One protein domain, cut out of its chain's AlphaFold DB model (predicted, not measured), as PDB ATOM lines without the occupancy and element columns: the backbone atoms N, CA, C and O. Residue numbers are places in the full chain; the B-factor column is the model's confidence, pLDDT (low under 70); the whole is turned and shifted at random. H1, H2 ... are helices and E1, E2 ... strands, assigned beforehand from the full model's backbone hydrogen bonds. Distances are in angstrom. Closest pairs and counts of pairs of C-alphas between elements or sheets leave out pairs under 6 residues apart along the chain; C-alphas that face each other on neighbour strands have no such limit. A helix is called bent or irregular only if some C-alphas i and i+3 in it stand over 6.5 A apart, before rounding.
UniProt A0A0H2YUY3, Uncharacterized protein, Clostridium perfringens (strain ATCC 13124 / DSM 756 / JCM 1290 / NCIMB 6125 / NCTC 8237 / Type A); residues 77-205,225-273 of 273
ATOM      1  N   GLN A  77     153.713 102.879 127.739       84.38
ATOM      2  CA  GLN A  77     152.386 103.393 127.397       84.38
ATOM      3  C   GLN A  77     152.167 104.816 127.912       84.38
ATOM      4  O   GLN A  77     151.704 105.670 127.156       84.38
ATOM      5  N   LYS A  78     152.531 105.101 129.169       84.62
ATOM      6  CA  LYS A  78     152.407 106.449 129.739       84.62
ATOM      7  C   LYS A  78     153.247 107.460 128.962       84.62
ATOM      8  O   LYS A  78     152.777 108.553 128.660       84.62
ATOM      9  N   GLU A  79     154.479 107.099 128.607       85.44
ATOM     10  CA  GLU A  79     155.352 107.968 127.822       85.44
ATOM     11  C   GLU A  79     154.809 108.187 126.405       85.44
ATOM     12  O   GLU A  79     154.815 109.319 125.915       85.44
ATOM     13  N   LYS A  80     154.276 107.135 125.768       87.69
ATOM     14  CA  LYS A  80     153.609 107.241 124.468       87.69
ATOM     15  C   LYS A  80     152.437 108.220 124.537       87.69
ATOM     16  O   LYS A  80     152.423 109.181 123.776       87.69
ATOM     17  N   LEU A  81     151.519 108.044 125.490       88.19
ATOM     18  CA  LEU A  81     150.367 108.935 125.673       88.19
ATOM     19  C   LEU A  81     150.788 110.378 125.926       88.19
ATOM     20  O   LEU A  81     150.224 111.297 125.340       88.19
ATOM     21  N   ARG A  82     151.833 110.588 126.731       87.06
ATOM     22  CA  ARG A  82     152.383 111.924 126.965       87.06
ATOM     23  C   ARG A  82     152.848 112.584 125.667       87.06
ATOM     24  O   ARG A  82     152.531 113.746 125.438       87.06
ATOM     25  N   ARG A  83     153.570 111.860 124.804       88.56
ATOM     26  CA  ARG A  83     154.013 112.381 123.498       88.56
ATOM     27  C   ARG A  83     152.831 112.706 122.589       88.56
ATOM     28  O   ARG A  83     152.842 113.755 121.950       88.56
ATOM     29  N   ILE A  84     151.819 111.842 122.565       92.50
ATOM     30  CA  ILE A  84     150.594 112.066 121.791       92.50
ATOM     31  C   ILE A  84     149.885 113.337 122.274       92.50
ATOM     32  O   ILE A  84     149.598 114.213 121.462       92.50
ATOM     33  N   ASN A  85     149.695 113.481 123.589       90.81
ATOM     34  CA  ASN A  85     149.078 114.661 124.192       90.81
ATOM     35  C   ASN A  85     149.816 115.952 123.826       90.81
ATOM     36  O   ASN A  85     149.154 116.936 123.521       90.81
ATOM     37  N   ILE A  86     151.155 115.955 123.809       90.00
ATOM     38  CA  ILE A  86     151.947 117.124 123.383       90.00
ATOM     39  C   ILE A  86     151.623 117.498 121.937       90.00
ATOM     40  O   ILE A  86     151.308 118.652 121.671       90.00
ATOM     41  N   ILE A  87     151.690 116.535 121.015       93.00
ATOM     42  CA  ILE A  87     151.484 116.798 119.585       93.00
ATOM     43  C   ILE A  87     150.065 117.316 119.344       93.00
ATOM     44  O   ILE A  87     149.893 118.364 118.730       93.00
ATOM     45  N   VAL A  88     149.057 116.612 119.867       95.00
ATOM     46  CA  VAL A  88     147.647 116.989 119.702       95.00
ATOM     47  C   VAL A  88     147.376 118.359 120.325       95.00
ATOM     48  O   VAL A  88     146.736 119.195 119.695       95.00
ATOM     49  N   TYR A  89     147.897 118.621 121.528       94.62
ATOM     50  CA  TYR A  89     147.754 119.919 122.187       94.62
ATOM     51  C   TYR A  89     148.351 121.049 121.352       94.62
ATOM     52  O   TYR A  89     147.685 122.057 121.146       94.62
ATOM     53  N   THR A  90     149.587 120.895 120.869       93.38
ATOM     54  CA  THR A  90     150.267 121.945 120.104       93.38
ATOM     55  C   THR A  90     149.521 122.273 118.815       93.38
ATOM     56  O   THR A  90     149.273 123.444 118.555       93.38
ATOM     57  N   GLU A  91     149.115 121.259 118.051       93.88
ATOM     58  CA  GLU A  91     148.444 121.453 116.759       93.88
ATOM     59  C   GLU A  91     147.055 122.090 116.930       93.88
ATOM     60  O   GLU A  91     146.698 123.024 116.212       93.88
ATOM     61  N   LEU A  92     146.272 121.637 117.918       94.31
ATOM     62  CA  LEU A  92     144.958 122.224 118.193       94.31
ATOM     63  C   LEU A  92     145.067 123.623 118.803       94.31
ATOM     64  O   LEU A  92     144.236 124.477 118.509       94.31
ATOM     65  N   LEU A  93     146.077 123.885 119.635       93.56
ATOM     66  CA  LEU A  93     146.298 125.215 120.195       93.56
ATOM     67  C   LEU A  93     146.690 126.220 119.108       93.56
ATOM     68  O   LEU A  93     146.196 127.344 119.120       93.56
ATOM     69  N   GLU A  94     147.556 125.825 118.175       92.81
ATOM     70  CA  GLU A  94     147.948 126.662 117.037       92.81
ATOM     71  C   GLU A  94     146.734 127.020 116.173       92.81
ATOM     72  O   GLU A  94     146.521 128.192 115.864       92.81
ATOM     73  N   TYR A  95     145.875 126.035 115.892       93.94
ATOM     74  CA  TYR A  95     144.589 126.263 115.240       93.94
ATOM     75  C   TYR A  95     143.721 127.287 115.987       93.94
ATOM     76  O   TYR A  95     143.264 128.268 115.400       93.94
ATOM     77  N   ILE A  96     143.508 127.079 117.288       93.06
ATOM     78  CA  ILE A  96     142.674 127.963 118.108       93.06
ATOM     79  C   ILE A  96     143.232 129.389 118.149       93.06
ATOM     80  O   ILE A  96     142.461 130.345 118.111       93.06
ATOM     81  N   ASN A  97     144.551 129.553 118.215       91.19
ATOM     82  CA  ASN A  97     145.167 130.877 118.211       91.19
ATOM     83  C   ASN A  97     144.965 131.593 116.870       91.19
ATOM     84  O   ASN A  97     144.569 132.753 116.876       91.19
ATOM     85  N   SER A  98     145.135 130.894 115.744       91.12
ATOM     86  CA  SER A  98     144.854 131.451 114.412       91.12
ATOM     87  C   SER A  98     143.394 131.899 114.277       91.12
ATOM     88  O   SER A  98     143.135 133.002 113.808       91.12
ATOM     89  N   VAL A  99     142.437 131.118 114.792       92.00
ATOM     90  CA  VAL A  99     141.018 131.515 114.813       92.00
ATOM     91  C   VAL A  99     140.802 132.834 115.562       92.00
ATOM     92  O   VAL A  99     140.032 133.680 115.110       92.00
ATOM     93  N   LYS A 100     141.467 133.027 116.707       90.62
ATOM     94  CA  LYS A 100     141.361 134.275 117.480       90.62
ATOM     95  C   LYS A 100     141.967 135.459 116.735       90.62
ATOM     96  O   LYS A 100     141.386 136.540 116.753       90.62
ATOM     97  N   GLU A 101     143.117 135.255 116.103       89.25
ATOM     98  CA  GLU A 101     143.796 136.285 115.314       89.25
ATOM     99  C   GLU A 101     142.947 136.717 114.117       89.25
ATOM    100  O   GLU A 101     142.724 137.914 113.934       89.25
ATOM    101  N   ASP A 102     142.407 135.759 113.364       89.88
ATOM    102  CA  ASP A 102     141.532 136.031 112.225       89.88
ATOM    103  C   ASP A 102     140.240 136.735 112.659       89.88
ATOM    104  O   ASP A 102     139.798 137.687 112.013       89.88
ATOM    105  N   PHE A 103     139.641 136.300 113.774       90.44
ATOM    106  CA  PHE A 103     138.458 136.948 114.337       90.44
ATOM    107  C   PHE A 103     138.744 138.403 114.717       90.44
ATOM    108  O   PHE A 103     137.984 139.298 114.355       90.44
ATOM    109  N   PHE A 104     139.860 138.663 115.405       88.50
ATOM    110  CA  PHE A 104     140.271 140.026 115.731       88.50
ATOM    111  C   PHE A 104     140.458 140.878 114.471       88.50
ATOM    112  O   PHE A 104     139.946 141.996 114.402       88.50
ATOM    113  N   TYR A 105     141.159 140.344 113.468       86.69
ATOM    114  CA  TYR A 105     141.402 141.050 112.214       86.69
ATOM    115  C   TYR A 105     140.104 141.375 111.476       86.69
ATOM    116  O   TYR A 105     139.965 142.482 110.960       86.69
ATOM    117  N   TYR A 106     139.135 140.458 111.480       87.62
ATOM    118  CA  TYR A 106     137.809 140.712 110.924       87.62
ATOM    119  C   TYR A 106     137.121 141.900 111.611       87.62
ATOM    120  O   TYR A 106     136.645 142.809 110.930       87.62
ATOM    121  N   ILE A 107     137.105 141.933 112.951       86.31
ATOM    122  CA  ILE A 107     136.504 143.040 113.715       86.31
ATOM    123  C   ILE A 107     137.220 144.365 113.424       86.31
ATOM    124  O   ILE A 107     136.569 145.388 113.218       86.31
ATOM    125  N   PHE A 108     138.552 144.345 113.374       84.56
ATOM    126  CA  PHE A 108     139.364 145.523 113.081       84.56
ATOM    127  C   PHE A 108     139.100 146.082 111.674       84.56
ATOM    128  O   PHE A 108     138.885 147.285 111.513       84.56
ATOM    129  N   GLU A 109     139.068 145.218 110.658       82.56
ATOM    130  CA  GLU A 109     138.745 145.606 109.281       82.56
ATOM    131  C   GLU A 109     137.315 146.149 109.173       82.56
ATOM    132  O   GLU A 109     137.099 147.192 108.556       82.56
ATOM    133  N   ALA A 110     136.344 145.502 109.824       78.19
ATOM    134  CA  ALA A 110     134.965 145.979 109.847       78.19
ATOM    135  C   ALA A 110     134.855 147.372 110.495       78.19
ATOM    136  O   ALA A 110     134.225 148.262 109.918       78.19
ATOM    137  N   GLY A 111     135.533 147.602 111.625       75.44
ATOM    138  CA  GLY A 111     135.586 148.907 112.293       75.44
ATOM    139  C   GLY A 111     136.164 150.016 111.416       75.44
ATOM    140  O   GLY A 111     135.588 151.097 111.311       75.44
ATOM    141  N   ASN A 112     137.242 149.736 110.680       74.81
ATOM    142  CA  ASN A 112     137.863 150.721 109.787       74.81
ATOM    143  C   ASN A 112     136.966 151.147 108.611       74.81
ATOM    144  O   ASN A 112     137.222 152.177 107.984       74.81
ATOM    145  N   THR A 113     135.910 150.390 108.304       69.50
ATOM    146  CA  THR A 113     134.975 150.718 107.216       69.50
ATOM    147  C   THR A 113     133.757 151.533 107.652       69.50
ATOM    148  O   THR A 113     133.038 152.017 106.773       69.50
ATOM    149  N   TRP A 114     133.521 151.718 108.960       63.84
ATOM    150  CA  TRP A 114     132.404 152.502 109.524       63.84
ATOM    151  C   TRP A 114     131.019 152.086 108.976       63.84
ATOM    152  O   TRP A 114     130.112 152.906 108.801       63.84
ATOM    153  N   GLY A 115     130.863 150.814 108.591       59.03
ATOM    154  CA  GLY A 115     129.658 150.294 107.929       59.03
ATOM    155  C   GLY A 115     129.402 150.845 106.517       59.03
ATOM    156  O   GLY A 115     128.388 150.524 105.901       59.03
ATOM    157  N   VAL A 116     130.313 151.659 105.974       55.88
ATOM    158  CA  VAL A 116     130.214 152.247 104.625       55.88
ATOM    159  C   VAL A 116     130.579 151.219 103.549       55.88
ATOM    160  O   VAL A 116     130.184 151.349 102.388       55.88
ATOM    161  N   LYS A 117     131.330 150.178 103.923       61.72
ATOM    162  CA  LYS A 117     131.687 149.040 103.073       61.72
ATOM    163  C   LYS A 117     131.627 147.758 103.894       61.72
ATOM    164  O   LYS A 117     131.881 147.784 105.090       61.72
ATOM    165  N   ARG A 118     131.313 146.634 103.249       66.31
ATOM    166  CA  ARG A 118     131.571 145.317 103.846       66.31
ATOM    167  C   ARG A 118     133.084 145.105 103.952       66.31
ATOM    168  O   ARG A 118     133.837 145.720 103.191       66.31
ATOM    169  N   VAL A 119     133.507 144.219 104.857       71.25
ATOM    170  CA  VAL A 119     134.885 143.703 104.872       71.25
ATOM    171  C   VAL A 119     135.245 143.250 103.457       71.25
ATOM    172  O   VAL A 119     134.421 142.625 102.783       71.25
ATOM    173  N   SER A 120     136.441 143.625 102.993       68.88
ATOM    174  CA  SER A 120     136.882 143.381 101.616       68.88
ATOM    175  C   SER A 120     136.682 141.920 101.209       68.88
ATOM    176  O   SER A 120     136.999 141.023 101.985       68.88
ATOM    177  N   GLU A 121     136.234 141.669  99.974       67.12
ATOM    178  CA  GLU A 121     136.217 140.313  99.394       67.12
ATOM    179  C   GLU A 121     137.626 139.694  99.320       67.12
ATOM    180  O   GLU A 121     137.767 138.475  99.241       67.12
ATOM    181  N   ASP A 122     138.672 140.525  99.374       70.00
ATOM    182  CA  ASP A 122     140.066 140.080  99.413       70.00
ATOM    183  C   ASP A 122     140.517 139.606 100.804       70.00
ATOM    184  O   ASP A 122     141.578 138.985 100.911       70.00
ATOM    185  N   PHE A 123     139.745 139.886 101.864       78.81
ATOM    186  CA  PHE A 123     140.002 139.337 103.195       78.81
ATOM    187  C   PHE A 123     139.925 137.809 103.141       78.81
ATOM    188  O   PHE A 123     139.091 137.238 102.443       78.81
ATOM    189  N   ARG A 124     140.824 137.126 103.850       78.69
ATOM    190  CA  ARG A 124     140.843 135.663 103.903       78.69
ATOM    191  C   ARG A 124     141.174 135.216 105.309       78.69
ATOM    192  O   ARG A 124     142.180 135.648 105.859       78.69
ATOM    193  N   PHE A 125     140.367 134.299 105.823       83.38
ATOM    194  CA  PHE A 125     140.718 133.508 106.996       83.38
ATOM    195  C   PHE A 125     141.913 132.613 106.657       83.38
ATOM    196  O   PHE A 125     141.913 131.940 105.617       83.38
ATOM    197  N   ILE A 126     142.931 132.615 107.512       82.81
ATOM    198  CA  ILE A 126     144.155 131.836 107.339       82.81
ATOM    199  C   ILE A 126     144.232 130.840 108.485       82.81
ATOM    200  O   ILE A 126     144.742 131.132 109.563       82.81
ATOM    201  N   ILE A 127     143.773 129.621 108.212       84.75
ATOM    202  CA  ILE A 127     143.813 128.531 109.182       84.75
ATOM    203  C   ILE A 127     145.036 127.643 108.920       84.75
ATOM    204  O   ILE A 127     145.219 127.193 107.783       84.75
ATOM    205  N   PRO A 128     145.858 127.337 109.943       86.94
ATOM    206  CA  PRO A 128     147.013 126.469 109.792       86.94
ATOM    207  C   PRO A 128     146.601 125.059 109.367       86.94
ATOM    208  O   PRO A 128     145.524 124.544 109.688       86.94
ATOM    209  N   GLU A 129     147.482 124.399 108.626       89.00
ATOM    210  CA  GLU A 129     147.276 123.005 108.273       89.00
ATOM    211  C   GLU A 129     147.652 122.103 109.448       89.00
ATOM    212  O   GLU A 129     148.824 121.983 109.796       89.00
ATOM    213  N   ILE A 130     146.652 121.442 110.034       89.31
ATOM    214  CA  ILE A 130     146.889 120.400 111.030       89.31
ATOM    215  C   ILE A 130     147.465 119.182 110.314       89.31
ATOM    216  O   ILE A 130     146.916 118.717 109.308       89.31
ATOM    217  N   LYS A 131     148.555 118.629 110.853       88.50
ATOM    218  CA  LYS A 131     149.200 117.450 110.262       88.50
ATOM    219  C   LYS A 131     148.222 116.280 110.123       88.50
ATOM    220  O   LYS A 131     147.420 115.989 111.011       88.50
ATOM    221  N   SER A 132     148.335 115.544 109.018       85.56
ATOM    222  CA  SER A 132     147.405 114.460 108.665       85.56
ATOM    223  C   SER A 132     147.324 113.339 109.708       85.56
ATOM    224  O   SER A 132     146.271 112.729 109.872       85.56
ATOM    225  N   ASN A 133     148.409 113.097 110.446       90.50
ATOM    226  CA  ASN A 133     148.474 112.070 111.482       90.50
ATOM    227  C   ASN A 133     147.760 112.461 112.788       90.50
ATOM    228  O   ASN A 133     147.525 111.591 113.620       90.50
ATOM    229  N   VAL A 134     147.397 113.733 112.992       93.06
ATOM    230  CA  VAL A 134     146.756 114.189 114.240       93.06
ATOM    231  C   VAL A 134     145.410 113.504 114.459       93.06
ATOM    232  O   VAL A 134     145.083 113.146 115.587       93.06
ATOM    233  N   LYS A 135     144.665 113.224 113.386       93.31
ATOM    234  CA  LYS A 135     143.417 112.456 113.453       93.31
ATOM    235  C   LYS A 135     143.628 111.077 114.078       93.31
ATOM    236  O   LYS A 135     142.898 110.689 114.987       93.31
ATOM    237  N   ASP A 136     144.641 110.356 113.605       94.00
ATOM    238  CA  ASP A 136     144.962 109.012 114.088       94.00
ATOM    239  C   ASP A 136     145.436 109.054 115.542       94.00
ATOM    240  O   ASP A 136     145.042 108.217 116.352       94.00
ATOM    241  N   LEU A 137     146.209 110.082 115.897       94.31
ATOM    242  CA  LEU A 137     146.650 110.336 117.265       94.31
ATOM    243  C   LEU A 137     145.481 110.621 118.222       94.31
ATOM    244  O   LEU A 137     145.480 110.119 119.345       94.31
ATOM    245  N   ILE A 138     144.463 111.369 117.789       93.62
ATOM    246  CA  ILE A 138     143.244 111.606 118.580       93.62
ATOM    247  C   ILE A 138     142.466 110.301 118.778       93.62
ATOM    248  O   ILE A 138     142.035 110.015 119.895       93.62
ATOM    249  N   TYR A 139     142.312 109.478 117.737       91.00
ATOM    250  CA  TYR A 139     141.682 108.163 117.898       91.00
ATOM    251  C   TYR A 139     142.471 107.255 118.834       91.00
ATOM    252  O   TYR A 139     141.879 106.510 119.612       91.00
ATOM    253  N   GLU A 140     143.797 107.331 118.789       91.31
ATOM    254  CA  GLU A 140     144.638 106.602 119.720       91.31
ATOM    255  C   GLU A 140     144.379 107.049 121.169       91.31
ATOM    256  O   GLU A 140     144.193 106.196 122.038       91.31
ATOM    257  N   LEU A 141     144.262 108.357 121.431       91.38
ATOM    258  CA  LEU A 141     143.859 108.860 122.750       91.38
ATOM    259  C   LEU A 141     142.497 108.311 123.179       91.38
ATOM    260  O   LEU A 141     142.374 107.849 124.306       91.38
ATOM    261  N   MET A 142     141.504 108.282 122.286       89.06
ATOM    262  CA  MET A 142     140.168 107.751 122.599       89.06
ATOM    263  C   MET A 142     140.170 106.267 122.991       89.06
ATOM    264  O   MET A 142     139.292 105.824 123.727       89.06
ATOM    265  N   ILE A 143     141.123 105.481 122.482       87.25
ATOM    266  CA  ILE A 143     141.249 104.057 122.824       87.25
ATOM    267  C   ILE A 143     141.846 103.884 124.223       87.25
ATOM    268  O   ILE A 143     141.456 102.973 124.957       87.25
ATOM    269  N   TYR A 144     142.818 104.723 124.580       83.50
ATOM    270  CA  TYR A 144     143.592 104.569 125.811       83.50
ATOM    271  C   TYR A 144     143.072 105.394 126.990       83.50
ATOM    272  O   TYR A 144     143.388 105.063 128.133       83.50
ATOM    273  N   ASP A 145     142.295 106.440 126.731       80.94
ATOM    274  CA  ASP A 145     141.797 107.374 127.729       80.94
ATOM    275  C   ASP A 145     140.291 107.600 127.549       80.94
ATOM    276  O   ASP A 145     139.818 108.061 126.512       80.94
ATOM    277  N   THR A 146     139.527 107.258 128.588       81.88
ATOM    278  CA  THR A 146     138.065 107.378 128.612       81.88
ATOM    279  C   THR A 146     137.587 108.725 129.153       81.88
ATOM    280  O   THR A 146     136.395 108.881 129.414       81.88
ATOM    281  N   ASN A 147     138.487 109.682 129.404       88.56
ATOM    282  CA  ASN A 147     138.113 111.006 129.887       88.56
ATOM    283  C   ASN A 147     137.254 111.751 128.850       88.56
ATOM    284  O   ASN A 147     137.605 111.821 127.672       88.56
ATOM    285  N   GLU A 148     136.162 112.373 129.297       88.56
ATOM    286  CA  GLU A 148     135.253 113.149 128.438       88.56
ATOM    287  C   GLU A 148     135.963 114.288 127.691       88.56
ATOM    288  O   GLU A 148     135.601 114.615 126.562       88.56
ATOM    289  N   SER A 149     137.045 114.827 128.260       90.75
ATOM    290  CA  SER A 149     137.886 115.833 127.606       90.75
ATOM    291  C   SER A 149     138.419 115.349 126.257       90.75
ATOM    292  O   SER A 149     138.511 116.140 125.326       90.75
ATOM    293  N   ILE A 150     138.719 114.053 126.101       90.94
ATOM    294  CA  ILE A 150     139.199 113.486 124.830       90.94
ATOM    295  C   ILE A 150     138.105 113.515 123.752       90.94
ATOM    296  O   ILE A 150     138.397 113.725 122.572       90.94
ATOM    297  N   ILE A 151     136.834 113.384 124.141       91.25
ATOM    298  CA  ILE A 151     135.697 113.535 123.220       91.25
ATOM    299  C   ILE A 151     135.628 114.983 122.722       91.25
ATOM    300  O   ILE A 151     135.452 115.217 121.525       91.25
ATOM    301  N   ILE A 152     135.841 115.953 123.615       93.69
ATOM    302  CA  ILE A 152     135.900 117.374 123.251       93.69
ATOM    303  C   ILE A 152     137.109 117.653 122.345       93.69
ATOM    304  O   ILE A 152     136.965 118.350 121.348       93.69
ATOM    305  N   ILE A 153     138.276 117.048 122.598       94.75
ATOM    306  CA  ILE A 153     139.449 117.146 121.708       94.75
ATOM    307  C   ILE A 153     139.117 116.685 120.284       94.75
ATOM    308  O   ILE A 153     139.458 117.367 119.315       94.75
ATOM    309  N   LYS A 154     138.393 115.570 120.139       94.88
ATOM    310  CA  LYS A 154     137.905 115.126 118.830       94.88
ATOM    311  C   LYS A 154     136.936 116.141 118.211       94.88
ATOM    312  O   LYS A 154     137.057 116.434 117.025       94.88
ATOM    313  N   LYS A 155     136.012 116.701 119.000       94.69
ATOM    314  CA  LYS A 155     135.071 117.739 118.544       94.69
ATOM    315  C   LYS A 155     135.814 118.969 118.010       94.69
ATOM    316  O   LYS A 155     135.458 119.448 116.942       94.69
ATOM    317  N   ILE A 156     136.879 119.428 118.674       95.00
ATOM    318  CA  ILE A 156     137.715 120.542 118.183       95.00
ATOM    319  C   ILE A 156     138.312 120.204 116.808       95.00
ATOM    320  O   ILE A 156     138.270 121.029 115.898       95.00
ATOM    321  N   TYR A 157     138.829 118.985 116.627       95.31
ATOM    322  CA  TYR A 157     139.353 118.553 115.330       95.31
ATOM    323  C   TYR A 157     138.265 118.481 114.245       95.31
ATOM    324  O   TYR A 157     138.499 118.885 113.109       95.31
ATOM    325  N   ASP A 158     137.062 118.013 114.576       94.88
ATOM    326  CA  ASP A 158     135.942 118.003 113.629       94.88
ATOM    327  C   ASP A 158     135.530 119.438 113.231       94.88
ATOM    328  O   ASP A 158     135.284 119.701 112.053       94.88
ATOM    329  N   LEU A 159     135.524 120.380 114.186       95.00
ATOM    330  CA  LEU A 159     135.265 121.803 113.933       95.00
ATOM    331  C   LEU A 159     136.334 122.430 113.033       95.00
ATOM    332  O   LEU A 159     135.995 123.197 112.135       95.00
ATOM    333  N   TYR A 160     137.605 122.062 113.214       94.81
ATOM    334  CA  TYR A 160     138.685 122.454 112.307       94.81
ATOM    335  C   TYR A 160     138.401 122.032 110.859       94.81
ATOM    336  O   TYR A 160     138.517 122.847 109.941       94.81
ATOM    337  N   ILE A 161     137.997 120.774 110.649       94.12
ATOM    338  CA  ILE A 161     137.690 120.253 109.312       94.12
ATOM    339  C   ILE A 161     136.517 121.008 108.682       94.12
ATOM    340  O   ILE A 161     136.575 121.355 107.501       94.12
ATOM    341  N   GLU A 162     135.465 121.278 109.455       93.94
ATOM    342  CA  GLU A 162     134.310 122.024 108.956       93.94
ATOM    343  C   GLU A 162     134.675 123.473 108.619       93.94
ATOM    344  O   GLU A 162     134.318 123.958 107.546       93.94
ATOM    345  N   ASN A 163     135.463 124.135 109.465       91.75
ATOM    346  CA  ASN A 163     135.933 125.492 109.213       91.75
ATOM    347  C   ASN A 163     136.775 125.571 107.926       91.75
ATOM    348  O   ASN A 163     136.489 126.370 107.033       91.75
ATOM    349  N   LYS A 164     137.737 124.651 107.755       92.12
ATOM    350  CA  LYS A 164     138.532 124.545 106.518       92.12
ATOM    351  C   LYS A 164     137.631 124.358 105.294       92.12
ATOM    352  O   LYS A 164     137.818 125.021 104.279       92.12
ATOM    353  N   ARG A 165     136.586 123.531 105.407       92.00
ATOM    354  CA  ARG A 165     135.598 123.321 104.337       92.00
ATOM    355  C   ARG A 165     134.817 124.592 103.990       92.00
ATOM    356  O   ARG A 165     134.521 124.798 102.813       92.00
ATOM    357  N   LEU A 166     134.443 125.409 104.975       89.88
ATOM    358  CA  LEU A 166     133.749 126.682 104.742       89.88
ATOM    359  C   LEU A 166     134.643 127.670 103.984       89.88
ATOM    360  O   LEU A 166     134.180 128.298 103.030       89.88
ATOM    361  N   ILE A 167     135.926 127.741 104.346       87.56
ATOM    362  CA  ILE A 167     136.917 128.579 103.658       87.56
ATOM    363  C   ILE A 167     137.149 128.092 102.224       87.56
ATOM    364  O   ILE A 167     137.066 128.883 101.284       87.56
ATOM    365  N   ASP A 168     137.362 126.789 102.028       87.25
ATOM    366  CA  ASP A 168     137.619 126.200 100.705       87.25
ATOM    367  C   ASP A 168     136.438 126.398  99.739       87.25
ATOM    368  O   ASP A 168     136.622 126.576  98.531       87.25
ATOM    369  N   LYS A 169     135.207 126.410 100.267       88.56
ATOM    370  CA  LYS A 169     133.984 126.697  99.503       88.56
ATOM    371  C   LYS A 169     133.785 128.179  99.182       88.56
ATOM    372  O   LYS A 169     132.822 128.495  98.485       88.56
ATOM    373  N   LYS A 170     134.671 129.066  99.649       80.12
ATOM    374  CA  LYS A 170     134.537 130.527  99.541       80.12
ATOM    375  C   LYS A 170     133.205 131.027 100.108       80.12
ATOM    376  O   LYS A 170     132.530 131.851  99.492       80.12
ATOM    377  N   SER A 171     132.800 130.485 101.258       79.06
ATOM    378  CA  SER A 171     131.643 130.996 101.995       79.06
ATOM    379  C   SER A 171     131.841 132.472 102.360       79.06
ATOM    380  O   SER A 171     132.970 132.924 102.545       79.06
ATOM    381  N   ASN A 172     130.738 133.217 102.490       82.75
ATOM    382  CA  ASN A 172     130.764 134.600 102.974       82.75
ATOM    383  C   ASN A 172     131.435 134.663 104.364       82.75
ATOM    384  O   ASN A 172     131.197 133.790 105.201       82.75
ATOM    385  N   HIS A 173     132.244 135.697 104.611       84.75
ATOM    386  CA  HIS A 173     132.925 135.931 105.886       84.75
ATOM    387  C   HIS A 173     131.963 135.920 107.075       84.75
ATOM    388  O   HIS A 173     132.285 135.339 108.104       84.75
ATOM    389  N   GLU A 174     130.760 136.470 106.905       82.31
ATOM    390  CA  GLU A 174     129.715 136.484 107.938       82.31
ATOM    391  C   GLU A 174     129.335 135.061 108.387       82.31
ATOM    392  O   GLU A 174     129.226 134.803 109.581       82.31
ATOM    393  N   VAL A 175     129.244 134.109 107.449       86.50
ATOM    394  CA  VAL A 175     128.932 132.696 107.742       86.50
ATOM    395  C   VAL A 175     130.074 132.024 108.504       86.50
ATOM    396  O   VAL A 175     129.843 131.202 109.388       86.50
ATOM    397  N   ILE A 176     131.321 132.361 108.165       88.75
ATOM    398  CA  ILE A 176     132.497 131.829 108.862       88.75
ATOM    399  C   ILE A 176     132.542 132.385 110.291       88.75
ATOM    400  O   ILE A 176     132.736 131.620 111.231       88.75
ATOM    401  N   ILE A 177     132.305 133.686 110.475       89.00
ATOM    402  CA  ILE A 177     132.266 134.330 111.796       89.00
ATOM    403  C   ILE A 177     131.142 133.766 112.665       89.00
ATOM    404  O   ILE A 177     131.382 133.466 113.834       89.00
ATOM    405  N   GLU A 178     129.947 133.575 112.108       89.12
ATOM    406  CA  GLU A 178     128.825 132.958 112.818       89.12
ATOM    407  C   GLU A 178     129.191 131.546 113.296       89.12
ATOM    408  O   GLU A 178     129.063 131.243 114.481       89.12
ATOM    409  N   PHE A 179     129.784 130.725 112.421       91.81
ATOM    410  CA  PHE A 179     130.289 129.404 112.801       91.81
ATOM    411  C   PHE A 179     131.316 129.472 113.945       91.81
ATOM    412  O   PHE A 179     131.248 128.671 114.882       91.81
ATOM    413  N   LEU A 180     132.267 130.413 113.880       92.25
ATOM    414  CA  LEU A 180     133.292 130.598 114.908       92.25
ATOM    415  C   LEU A 180     132.681 130.987 116.259       92.25
ATOM    416  O   LEU A 180     133.079 130.419 117.275       92.25
ATOM    417  N   LEU A 181     131.726 131.918 116.271       90.62
ATOM    418  CA  LEU A 181     131.028 132.353 117.481       90.62
ATOM    419  C   LEU A 181     130.239 131.221 118.129       90.62
ATOM    420  O   LEU A 181     130.346 131.021 119.331       90.62
ATOM    421  N   GLU A 182     129.480 130.466 117.338       90.25
ATOM    422  CA  GLU A 182     128.616 129.409 117.865       90.25
ATOM    423  C   GLU A 182     129.397 128.218 118.432       90.25
ATOM    424  O   GLU A 182     128.921 127.530 119.335       90.25
ATOM    425  N   ASN A 183     130.578 127.929 117.875       91.81
ATOM    426  CA  ASN A 183     131.243 126.648 118.114       91.81
ATOM    427  C   ASN A 183     132.603 126.752 118.805       91.81
ATOM    428  O   ASN A 183     133.025 125.779 119.435       91.81
ATOM    429  N   ILE A 184     133.320 127.870 118.661       90.88
ATOM    430  CA  ILE A 184     134.725 127.977 119.081       90.88
ATOM    431  C   ILE A 184     134.934 129.109 120.079       90.88
ATOM    432  O   ILE A 184     135.592 128.911 121.103       90.88
ATOM    433  N   LEU A 185     134.411 130.290 119.778       90.94
ATOM    434  CA  LEU A 185     134.554 131.478 120.606       90.94
ATOM    435  C   LEU A 185     133.501 131.497 121.718       90.94
ATOM    436  O   LEU A 185     132.596 130.669 121.766       90.94
ATOM    437  N   ASN A 186     133.673 132.411 122.667       86.62
ATOM    438  CA  ASN A 186     132.699 132.629 123.728       86.62
ATOM    439  C   ASN A 186     131.560 133.548 123.239       86.62
ATOM    440  O   ASN A 186     131.800 134.504 122.497       86.62
ATOM    441  N   ASP A 187     130.333 133.292 123.699       78.94
ATOM    442  CA  ASP A 187     129.127 134.058 123.351       78.94
ATOM    443  C   ASP A 187     129.234 135.556 123.688       78.94
ATOM    444  O   ASP A 187     128.518 136.378 123.111       78.94
ATOM    445  N   GLU A 188     130.144 135.944 124.591       80.50
ATOM    446  CA  GLU A 188     130.378 137.347 124.957       80.50
ATOM    447  C   GLU A 188     130.761 138.240 123.761       80.50
ATOM    448  O   GLU A 188     130.470 139.439 123.777       80.50
ATOM    449  N   TYR A 189     131.328 137.670 122.691       83.62
ATOM    450  CA  TYR A 189     131.700 138.415 121.481       83.62
ATOM    451  C   TYR A 189     130.562 138.598 120.482       83.62
ATOM    452  O   TYR A 189     130.716 139.352 119.518       83.62
ATOM    453  N   LYS A 190     129.403 137.968 120.708       83.31
ATOM    454  CA  LYS A 190     128.239 138.113 119.828       83.31
ATOM    455  C   LYS A 190     127.818 139.575 119.698       83.31
ATOM    456  O   LYS A 190     127.619 140.062 118.593       83.31
ATOM    457  N   LYS A 191     127.816 140.304 120.818       82.06
ATOM    458  CA  LYS A 191     127.510 141.740 120.844       82.06
ATOM    459  C   LYS A 191     128.489 142.554 119.993       82.06
ATOM    460  O   LYS A 191     128.071 143.464 119.288       82.06
ATOM    461  N   THR A 192     129.782 142.233 120.046       82.75
ATOM    462  CA  THR A 192     130.807 142.910 119.239       82.75
ATOM    463  C   THR A 192     130.593 142.645 117.750       82.75
ATOM    464  O   THR A 192     130.688 143.568 116.947       82.75
ATOM    465  N   VAL A 193     130.231 141.414 117.372       83.00
ATOM    466  CA  VAL A 193     129.912 141.085 115.976       83.00
ATOM    467  C   VAL A 193     128.648 141.797 115.498       83.00
ATOM    468  O   VAL A 193     128.648 142.339 114.390       83.00
ATOM    469  N   ASP A 194     127.613 141.885 116.335       82.31
ATOM    470  CA  ASP A 194     126.394 142.643 116.025       82.31
ATOM    471  C   ASP A 194     126.717 144.118 115.711       82.31
ATOM    472  O   ASP A 194     126.147 144.681 114.777       82.31
ATOM    473  N   CYS A 195     127.681 144.723 116.422       80.88
ATOM    474  CA  CYS A 195     128.165 146.082 116.144       80.88
ATOM    475  C   CYS A 195     128.886 146.187 114.780       80.88
ATOM    476  O   CYS A 195     128.825 147.225 114.122       80.88
ATOM    477  N   THR A 196     129.556 145.121 114.328       75.75
ATOM    478  CA  THR A 196     130.304 145.095 113.053       75.75
ATOM    479  C   THR A 196     129.481 144.705 111.828       75.75
ATOM    480  O   THR A 196     129.936 144.907 110.703       75.75
ATOM    481  N   THR A 197     128.286 144.142 112.017       73.62
ATOM    482  CA  THR A 197     127.494 143.593 110.911       73.62
ATOM    483  C   THR A 197     126.784 144.720 110.149       73.62
ATOM    484  O   THR A 197     125.979 145.449 110.738       73.62
ATOM    485  N   PRO A 198     127.040 144.891 108.837       68.12
ATOM    486  CA  PRO A 198     126.428 145.965 108.069       68.12
ATOM    487  C   PRO A 198     124.909 145.786 107.962       68.12
ATOM    488  O   PRO A 198     124.411 144.753 107.511       68.12
ATOM    489  N   LYS A 199     124.154 146.826 108.324       74.75
ATOM    490  CA  LYS A 199     122.688 146.825 108.230       74.75
ATOM    491  C   LYS A 199     122.238 147.210 106.822       74.75
ATOM    492  O   LYS A 199     122.756 148.156 106.231       74.75
ATOM    493  N   LEU A 200     121.241 146.495 106.303       72.69
ATOM    494  CA  LEU A 200     120.684 146.724 104.969       72.69
ATOM    495  C   LEU A 200     119.324 147.415 105.046       72.69
ATOM    496  O   LEU A 200     118.452 147.028 105.826       72.69
ATOM    497  N   LYS A 201     119.127 148.407 104.179       76.31
ATOM    498  CA  LYS A 201     117.822 148.998 103.886       76.31
ATOM    499  C   LYS A 201     117.459 148.717 102.435       76.31
ATOM    500  O   LYS A 201     118.230 149.021 101.530       76.31
ATOM    501  N   PHE A 202     116.263 148.184 102.212       73.12
ATOM    502  CA  PHE A 202     115.711 148.036 100.869       73.12
ATOM    503  C   PHE A 202     114.997 149.325 100.474       73.12
ATOM    504  O   PHE A 202     114.029 149.734 101.122       73.12
ATOM    505  N   VAL A 203     115.492 149.976  99.426       74.56
ATOM    506  CA  VAL A 203     114.940 151.228  98.908       74.56
ATOM    507  C   VAL A 203     114.346 150.967  97.521       74.56
ATOM    508  O   VAL A 203     114.982 150.288  96.713       74.56
ATOM    509  N   PRO A 204     113.136 151.464  97.214       72.56
ATOM    510  CA  PRO A 204     112.578 151.379  95.868       72.56
ATOM    511  C   PRO A 204     113.518 152.027  94.851       72.56
ATOM    512  O   PRO A 204     113.973 153.151  95.065       72.56
ATOM    513  N   VAL A 205     113.786 151.352  93.734       68.62
ATOM    514  CA  VAL A 205     114.485 151.972  92.605       68.62
ATOM    515  C   VAL A 205     113.551 153.028  92.011       68.62
ATOM    516  O   VAL A 205     112.529 152.697  91.410       68.62
ATOM    517  N   LEU A 225     113.812 146.568  94.147       70.81
ATOM    518  CA  LEU A 225     114.365 147.087  95.394       70.81
ATOM    519  C   LEU A 225     115.889 147.075  95.285       70.81
ATOM    520  O   LEU A 225     116.478 146.064  94.904       70.81
ATOM    521  N   ARG A 226     116.526 148.189  95.643       71.56
ATOM    522  CA  ARG A 226     117.976 148.307  95.781       71.56
ATOM    523  C   ARG A 226     118.364 148.128  97.243       71.56
ATOM    524  O   ARG A 226     117.737 148.705  98.129       71.56
ATOM    525  N   GLU A 227     119.421 147.363  97.477       74.19
ATOM    526  CA  GLU A 227     120.081 147.287  98.777       74.19
ATOM    527  C   GLU A 227     120.970 148.516  98.991       74.19
ATOM    528  O   GLU A 227     121.874 148.792  98.198       74.19
ATOM    529  N   GLU A 228     120.720 149.252 100.070       73.62
ATOM    530  CA  GLU A 228     121.590 150.325 100.542       73.62
ATOM    531  C   GLU A 228     122.118 149.993 101.941       73.62
ATOM    532  O   GLU A 228     121.364 149.578 102.826       73.62
ATOM    533  N   LEU A 229     123.429 150.167 102.128       73.00
ATOM    534  CA  LEU A 229     124.089 150.005 103.421       73.00
ATOM    535  C   LEU A 229     123.743 151.188 104.322       73.00
ATOM    536  O   LEU A 229     123.877 152.348 103.924       73.00
ATOM    537  N   ILE A 230     123.303 150.888 105.539       74.19
ATOM    538  CA  ILE A 230     123.104 151.888 106.584       74.19
ATOM    539  C   ILE A 230     124.464 152.104 107.269       74.19
ATOM    540  O   ILE A 230     125.040 151.123 107.746       74.19
ATOM    541  N   PRO A 231     124.976 153.350 107.336       73.88
ATOM    542  CA  PRO A 231     126.185 153.655 108.097       73.88
ATOM    543  C   PRO A 231     126.047 153.219 109.557       73.88
ATOM    544  O   PRO A 231     124.951 153.301 110.120       73.88
ATOM    545  N   GLN A 232     127.154 152.807 110.175       77.19
ATOM    546  CA  GLN A 232     127.158 152.491 111.604       77.19
ATOM    547  C   GLN A 232     126.778 153.718 112.439       77.19
ATOM    548  O   GLN A 232     127.168 154.853 112.154       77.19
ATOM    549  N   SER A 233     125.988 153.480 113.481       81.88
ATOM    550  CA  SER A 233     125.707 154.463 114.522       81.88
ATOM    551  C   SER A 233     126.955 154.738 115.368       81.88
ATOM    552  O   SER A 233     127.868 153.916 115.441       81.88
ATOM    553  N   GLN A 234     126.979 155.884 116.054       81.00
ATOM    554  CA  GLN A 234     128.074 156.216 116.971       81.00
ATOM    555  C   GLN A 234     128.229 155.149 118.068       81.00
ATOM    556  O   GLN A 234     129.344 154.752 118.368       81.00
ATOM    557  N   GLU A 235     127.118 154.623 118.595       84.31
ATOM    558  CA  GLU A 235     127.139 153.563 119.614       84.31
ATOM    559  C   GLU A 235     127.792 152.264 119.105       84.31
ATOM    560  O   GLU A 235     128.478 151.575 119.859       84.31
ATOM    561  N   GLU A 236     127.600 151.925 117.826       83.12
ATOM    562  CA  GLU A 236     128.240 150.764 117.194       83.12
ATOM    563  C   GLU A 236     129.731 151.001 116.947       83.12
ATOM    564  O   GLU A 236     130.524 150.085 117.149       83.12
ATOM    565  N   SER A 237     130.123 152.222 116.570       81.56
ATOM    566  CA  SER A 237     131.538 152.595 116.445       81.56
ATOM    567  C   SER A 237     132.247 152.507 117.796       81.56
ATOM    568  O   SER A 237     133.266 151.833 117.909       81.56
ATOM    569  N   ASP A 238     131.659 153.098 118.841       84.50
ATOM    570  CA  ASP A 238     132.218 153.096 120.197       84.50
ATOM    571  C   ASP A 238     132.366 151.657 120.738       84.50
ATOM    572  O   ASP A 238     133.343 151.330 121.409       84.50
ATOM    573  N   CYS A 239     131.415 150.772 120.410       86.44
ATOM    574  CA  CYS A 239     131.457 149.341 120.731       86.44
ATOM    575  C   CYS A 239     132.669 148.625 120.107       86.44
ATOM    576  O   CYS A 239     133.295 147.783 120.759       86.44
ATOM    577  N   ILE A 240     133.000 148.942 118.852       84.31
ATOM    578  CA  ILE A 240     134.139 148.348 118.142       84.31
ATOM    579  C   ILE A 240     135.453 148.932 118.663       84.31
ATOM    580  O   ILE A 240     136.385 148.172 118.934       84.31
ATOM    581  N   ASP A 241     135.518 150.251 118.846       84.12
ATOM    582  CA  ASP A 241     136.707 150.943 119.343       84.12
ATOM    583  C   ASP A 241     137.101 150.448 120.742       84.12
ATOM    584  O   ASP A 241     138.262 150.089 120.957       84.12
ATOM    585  N   ASP A 242     136.133 150.304 121.657       86.69
ATOM    586  CA  ASP A 242     136.342 149.735 122.997       86.69
ATOM    587  C   ASP A 242     136.892 148.299 122.933       86.69
ATOM    588  O   ASP A 242     137.806 147.935 123.677       86.69
ATOM    589  N   PHE A 243     136.386 147.470 122.014       86.06
ATOM    590  CA  PHE A 243     136.896 146.111 121.826       86.06
ATOM    591  C   PHE A 243     138.335 146.099 121.288       86.06
ATOM    592  O   PHE A 243     139.187 145.370 121.805       86.06
ATOM    593  N   VAL A 244     138.621 146.905 120.262       84.62
ATOM    594  CA  VAL A 244     139.950 146.988 119.643       84.62
ATOM    595  C   VAL A 244     140.980 147.534 120.632       84.62
ATOM    596  O   VAL A 244     142.101 147.023 120.686       84.62
ATOM    597  N   GLU A 245     140.620 148.541 121.428       84.88
ATOM    598  CA  GLU A 245     141.481 149.103 122.472       84.88
ATOM    599  C   GLU A 245     141.797 148.057 123.548       84.88
ATOM    600  O   GLU A 245     142.970 147.768 123.797       84.88
ATOM    601  N   LYS A 246     140.775 147.374 124.081       84.44
ATOM    602  CA  LYS A 246     140.964 146.288 125.057       84.44
ATOM    603  C   LYS A 246     141.832 145.152 124.521       84.44
ATOM    604  O   LYS A 246     142.640 144.595 125.266       84.44
ATOM    605  N   TYR A 247     141.688 144.788 123.246       81.81
ATOM    606  CA  TYR A 247     142.497 143.723 122.649       81.81
ATOM    607  C   TYR A 247     143.962 144.137 122.460       81.81
ATOM    608  O   TYR A 247     144.863 143.325 122.668       81.81
ATOM    609  N   LYS A 248     144.229 145.405 122.111       79.38
ATOM    610  CA  LYS A 248     145.602 145.937 122.032       79.38
ATOM    611  C   LYS A 248     146.312 145.883 123.384       79.38
ATOM    612  O   LYS A 248     147.508 145.604 123.425       79.38
ATOM    613  N   GLU A 249     145.587 146.133 124.473       83.50
ATOM    614  CA  GLU A 249     146.123 146.033 125.834       83.50
ATOM    615  C   GLU A 249     146.307 144.579 126.290       83.50
ATOM    616  O   GLU A 249     147.245 144.271 127.030       83.50
ATOM    617  N   ASN A 250     145.437 143.674 125.840       81.62
ATOM    618  CA  ASN A 250     145.497 142.264 126.192       81.62
ATOM    619  C   ASN A 250     145.160 141.357 125.000       81.62
ATOM    620  O   ASN A 250     144.003 141.027 124.754       81.62
ATOM    621  N   THR A 251     146.182 140.828 124.331       68.81
ATOM    622  CA  THR A 251     146.011 139.896 123.202       68.81
ATOM    623  C   THR A 251     145.396 138.551 123.608       68.81
ATOM    624  O   THR A 251     144.913 137.806 122.762       68.81
ATOM    625  N   SER A 252     145.349 138.238 124.911       74.69
ATOM    626  CA  SER A 252     144.627 137.071 125.439       74.69
ATOM    627  C   SER A 252     143.140 137.339 125.708       74.69
ATOM    628  O   SER A 252     142.457 136.467 126.246       74.69
ATOM    629  N   LEU A 253     142.636 138.528 125.347       79.56
ATOM    630  CA  LEU A 253     141.258 138.943 125.602       79.56
ATOM    631  C   LEU A 253     140.250 137.994 124.962       79.56
ATOM    632  O   LEU A 253     139.260 137.705 125.619       79.56
ATOM    633  N   ILE A 254     140.507 137.508 123.738       80.38
ATOM    634  CA  ILE A 254     139.599 136.592 123.036       80.38
ATOM    635  C   ILE A 254     139.654 135.207 123.683       80.38
ATOM    636  O   ILE A 254     140.648 134.473 123.588       80.38
ATOM    637  N   LYS A 255     138.554 134.830 124.321       87.12
ATOM    638  CA  LYS A 255     138.347 133.535 124.955       87.12
ATOM    639  C   LYS A 255     137.647 132.572 124.009       87.12
ATOM    640  O   LYS A 255     136.853 132.953 123.153       87.12
ATOM    641  N   VAL A 256     137.971 131.300 124.189       89.62
ATOM    642  CA  VAL A 256     137.232 130.203 123.563       89.62
ATOM    643  C   VAL A 256     136.118 129.737 124.487       89.62
ATOM    644  O   VAL A 256     136.088 130.097 125.665       89.62
ATOM    645  N   ASN A 257     135.229 128.911 123.950       90.56
ATOM    646  CA  ASN A 257     134.249 128.171 124.724       90.56
ATOM    647  C   ASN A 257     134.922 127.428 125.902       90.56
ATOM    648  O   ASN A 257     135.994 126.830 125.749       90.56
ATOM    649  N   GLU A 258     134.288 127.458 127.077       90.81
ATOM    650  CA  GLU A 258     134.804 126.857 128.314       90.81
ATOM    651  C   GLU A 258     135.103 125.356 128.166       90.81
ATOM    652  O   GLU A 258     136.091 124.867 128.720       90.81
ATOM    653  N   GLU A 259     134.307 124.630 127.371       91.75
ATOM    654  CA  GLU A 259     134.534 123.211 127.066       91.75
ATOM    655  C   GLU A 259     135.887 123.000 126.369       91.75
ATOM    656  O   GLU A 259     136.663 122.114 126.739       91.75
ATOM    657  N   ILE A 260     136.193 123.847 125.381       91.62
ATOM    658  CA  ILE A 260     137.442 123.803 124.609       91.62
ATOM    659  C   ILE A 260     138.624 124.143 125.517       91.62
ATOM    660  O   ILE A 260     139.639 123.442 125.505       91.62
ATOM    661  N   GLU A 261     138.493 125.186 126.339       91.31
ATOM    662  CA  GLU A 261     139.542 125.577 127.281       91.31
ATOM    663  C   GLU A 261     139.828 124.461 128.299       91.31
ATOM    664  O   GLU A 261     140.992 124.143 128.572       91.31
ATOM    665  N   GLY A 262     138.778 123.831 128.831       91.06
ATOM    666  CA  GLY A 262     138.879 122.693 129.742       91.06
ATOM    667  C   GLY A 262     139.596 121.502 129.110       91.06
ATOM    668  O   GLY A 262     140.521 120.949 129.709       91.06
ATOM    669  N   ALA A 263     139.242 121.152 127.872       91.69
ATOM    670  CA  ALA A 263     139.851 120.035 127.156       91.69
ATOM    671  C   ALA A 263     141.338 120.276 126.834       91.69
ATOM    672  O   ALA A 263     142.173 119.385 127.018       91.69
ATOM    673  N   LEU A 264     141.711 121.494 126.432       91.12
ATOM    674  CA  LEU A 264     143.117 121.852 126.214       91.12
ATOM    675  C   LEU A 264     143.916 121.847 127.526       91.12
ATOM    676  O   LEU A 264     145.046 121.349 127.563       91.12
ATOM    677  N   LYS A 265     143.328 122.329 128.631       92.12
ATOM    678  CA  LYS A 265     143.934 122.233 129.972       92.12
ATOM    679  C   LYS A 265     144.110 120.785 130.419       92.12
ATOM    680  O   LYS A 265     145.118 120.485 131.058       92.12
ATOM    681  N   TYR A 266     143.178 119.896 130.077       90.88
ATOM    682  CA  TYR A 266     143.299 118.469 130.362       90.88
ATOM    683  C   TYR A 266     144.534 117.868 129.683       90.88
ATOM    684  O   TYR A 266     145.375 117.281 130.370       90.88
ATOM    685  N   LEU A 267     144.700 118.094 128.374       87.19
ATOM    686  CA  LEU A 267     145.901 117.658 127.654       87.19
ATOM    687  C   LEU A 267     147.166 118.227 128.309       87.19
ATOM    688  O   LEU A 267     148.110 117.487 128.575       87.19
ATOM    689  N   LEU A 268     147.167 119.514 128.668       84.44
ATOM    690  CA  LEU A 268     148.296 120.156 129.343       84.44
ATOM    691  C   LEU A 268     148.601 119.554 130.727       84.44
ATOM    692  O   LEU A 268     149.767 119.410 131.100       84.44
ATOM    693  N   GLY A 269     147.574 119.188 131.494       78.12
ATOM    694  CA  GLY A 269     147.713 118.490 132.772       78.12
ATOM    695  C   GLY A 269     148.302 117.090 132.596       78.12
ATOM    696  O   GLY A 269     149.217 116.708 133.327       78.12
ATOM    697  N   ALA A 270     147.860 116.364 131.570       70.25
ATOM    698  CA  ALA A 270     148.399 115.055 131.212       70.25
ATOM    699  C   ALA A 270     149.862 115.118 130.723       70.25
ATOM    700  O   ALA A 270     150.585 114.131 130.819       70.25
ATOM    701  N   ILE A 271     150.330 116.277 130.245       72.75
ATOM    702  CA  ILE A 271     151.742 116.515 129.891       72.75
ATOM    703  C   ILE A 271     152.624 116.726 131.134       72.75
ATOM    704  O   ILE A 271     153.820 116.398 131.105       72.75
ATOM    705  N   LYS A 272     152.067 117.303 132.206       63.94
ATOM    706  CA  LYS A 272     152.797 117.681 133.430       63.94
ATOM    707  C   LYS A 272     152.940 116.539 134.450       63.94
ATOM    708  O   LYS A 272     153.845 116.614 135.278       63.94
ATOM    709  N   ASN A 273     152.090 115.513 134.369       53.56
ATOM    710  CA  ASN A 273     152.050 114.345 135.268       53.56
ATOM    711  C   ASN A 273     152.804 113.121 134.725       53.56
ATOM    712  O   ASN A 273     153.172 112.241 135.542       53.56
TER     713      ASN A 273
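This is residues 77 to 205 and 225 to 273 of the 273 residues of an uncharacterized protein of Clostridium perfringens (strain ATCC 13124 / DSM 756 / JCM 1290 / NCIMB 6125 / NCTC 8237 / Type A) (UniProt A0A0H2YUY3). One long helix, H1, is the spine; H2, H3, H4 and H5 zigzag along it from its first residues to its last, while H6 and H7 cross it near opposite ends. A two-stranded antiparallel ribbon, E1 and E2, extends from the end near H5 and H6. The printed part has 178 residues, in order H1 H2 H3 H4 H5 E1 E2 H6 H7, mostly helix. It is only just loose, close to compact, with a radius of gyration of the C-alphas of 19.1 A, and only just a rod, spanning 69 by 35 by 24 A.

H1, residues 77 to 112, begins at C-alpha (152.386, 103.393, 127.397) and measures 52.5 A. H2 is residues 134 to 144, H3 148 to 168, 30.7 A, H4 173 to 183, and H5 187 to 196, only just irregular, with C-alphas 188 and 191 6.7 A apart. E1 is residues 199 to 204, E2 225 to 230, H6 234 to 249, 22.5 A, and H7 258 to 272, 20.8 A, ending at C-alpha (152.797, 117.681, 133.430).

H1 is the hub, touching five helices; H1, H3, H4 and H5 form a bundle, helices gathered in one group. Residues 81 to 91 of H1 touch H2, the closest C-alphas being Val 88 and Val 134, 6.2 A. H2 and H3 form a helical hairpin, as do H3 and H4. H4 and H5 only just touch, only at the corner, with 3 pairs of C-alphas within 8 A. H1 touches H6 at Gly 111 and Ile 240, closest C-alphas 6.1 A, and H7 at Arg 82 and Ile 271, 5.5 A. H6 and H7 are apart. Between E1 and E2, N 201 and O 228 are 2.9 A apart, within hydrogen-bond range. Each O i to N i+4 pair is within range in H1, H2, H3, H4, H6 and H7; in H5, 4 of 6.

The C-alphas farthest apart, Gln 77 and Val 205, are 70.8 A apart. Residues 206 to 224 are not printed, a cut of 5.6 A between C-alphas 205 and 225. The link H1 to H2 is long, 21 residues. The pLDDT is under 70 at 13 residues, among them 113 to 118.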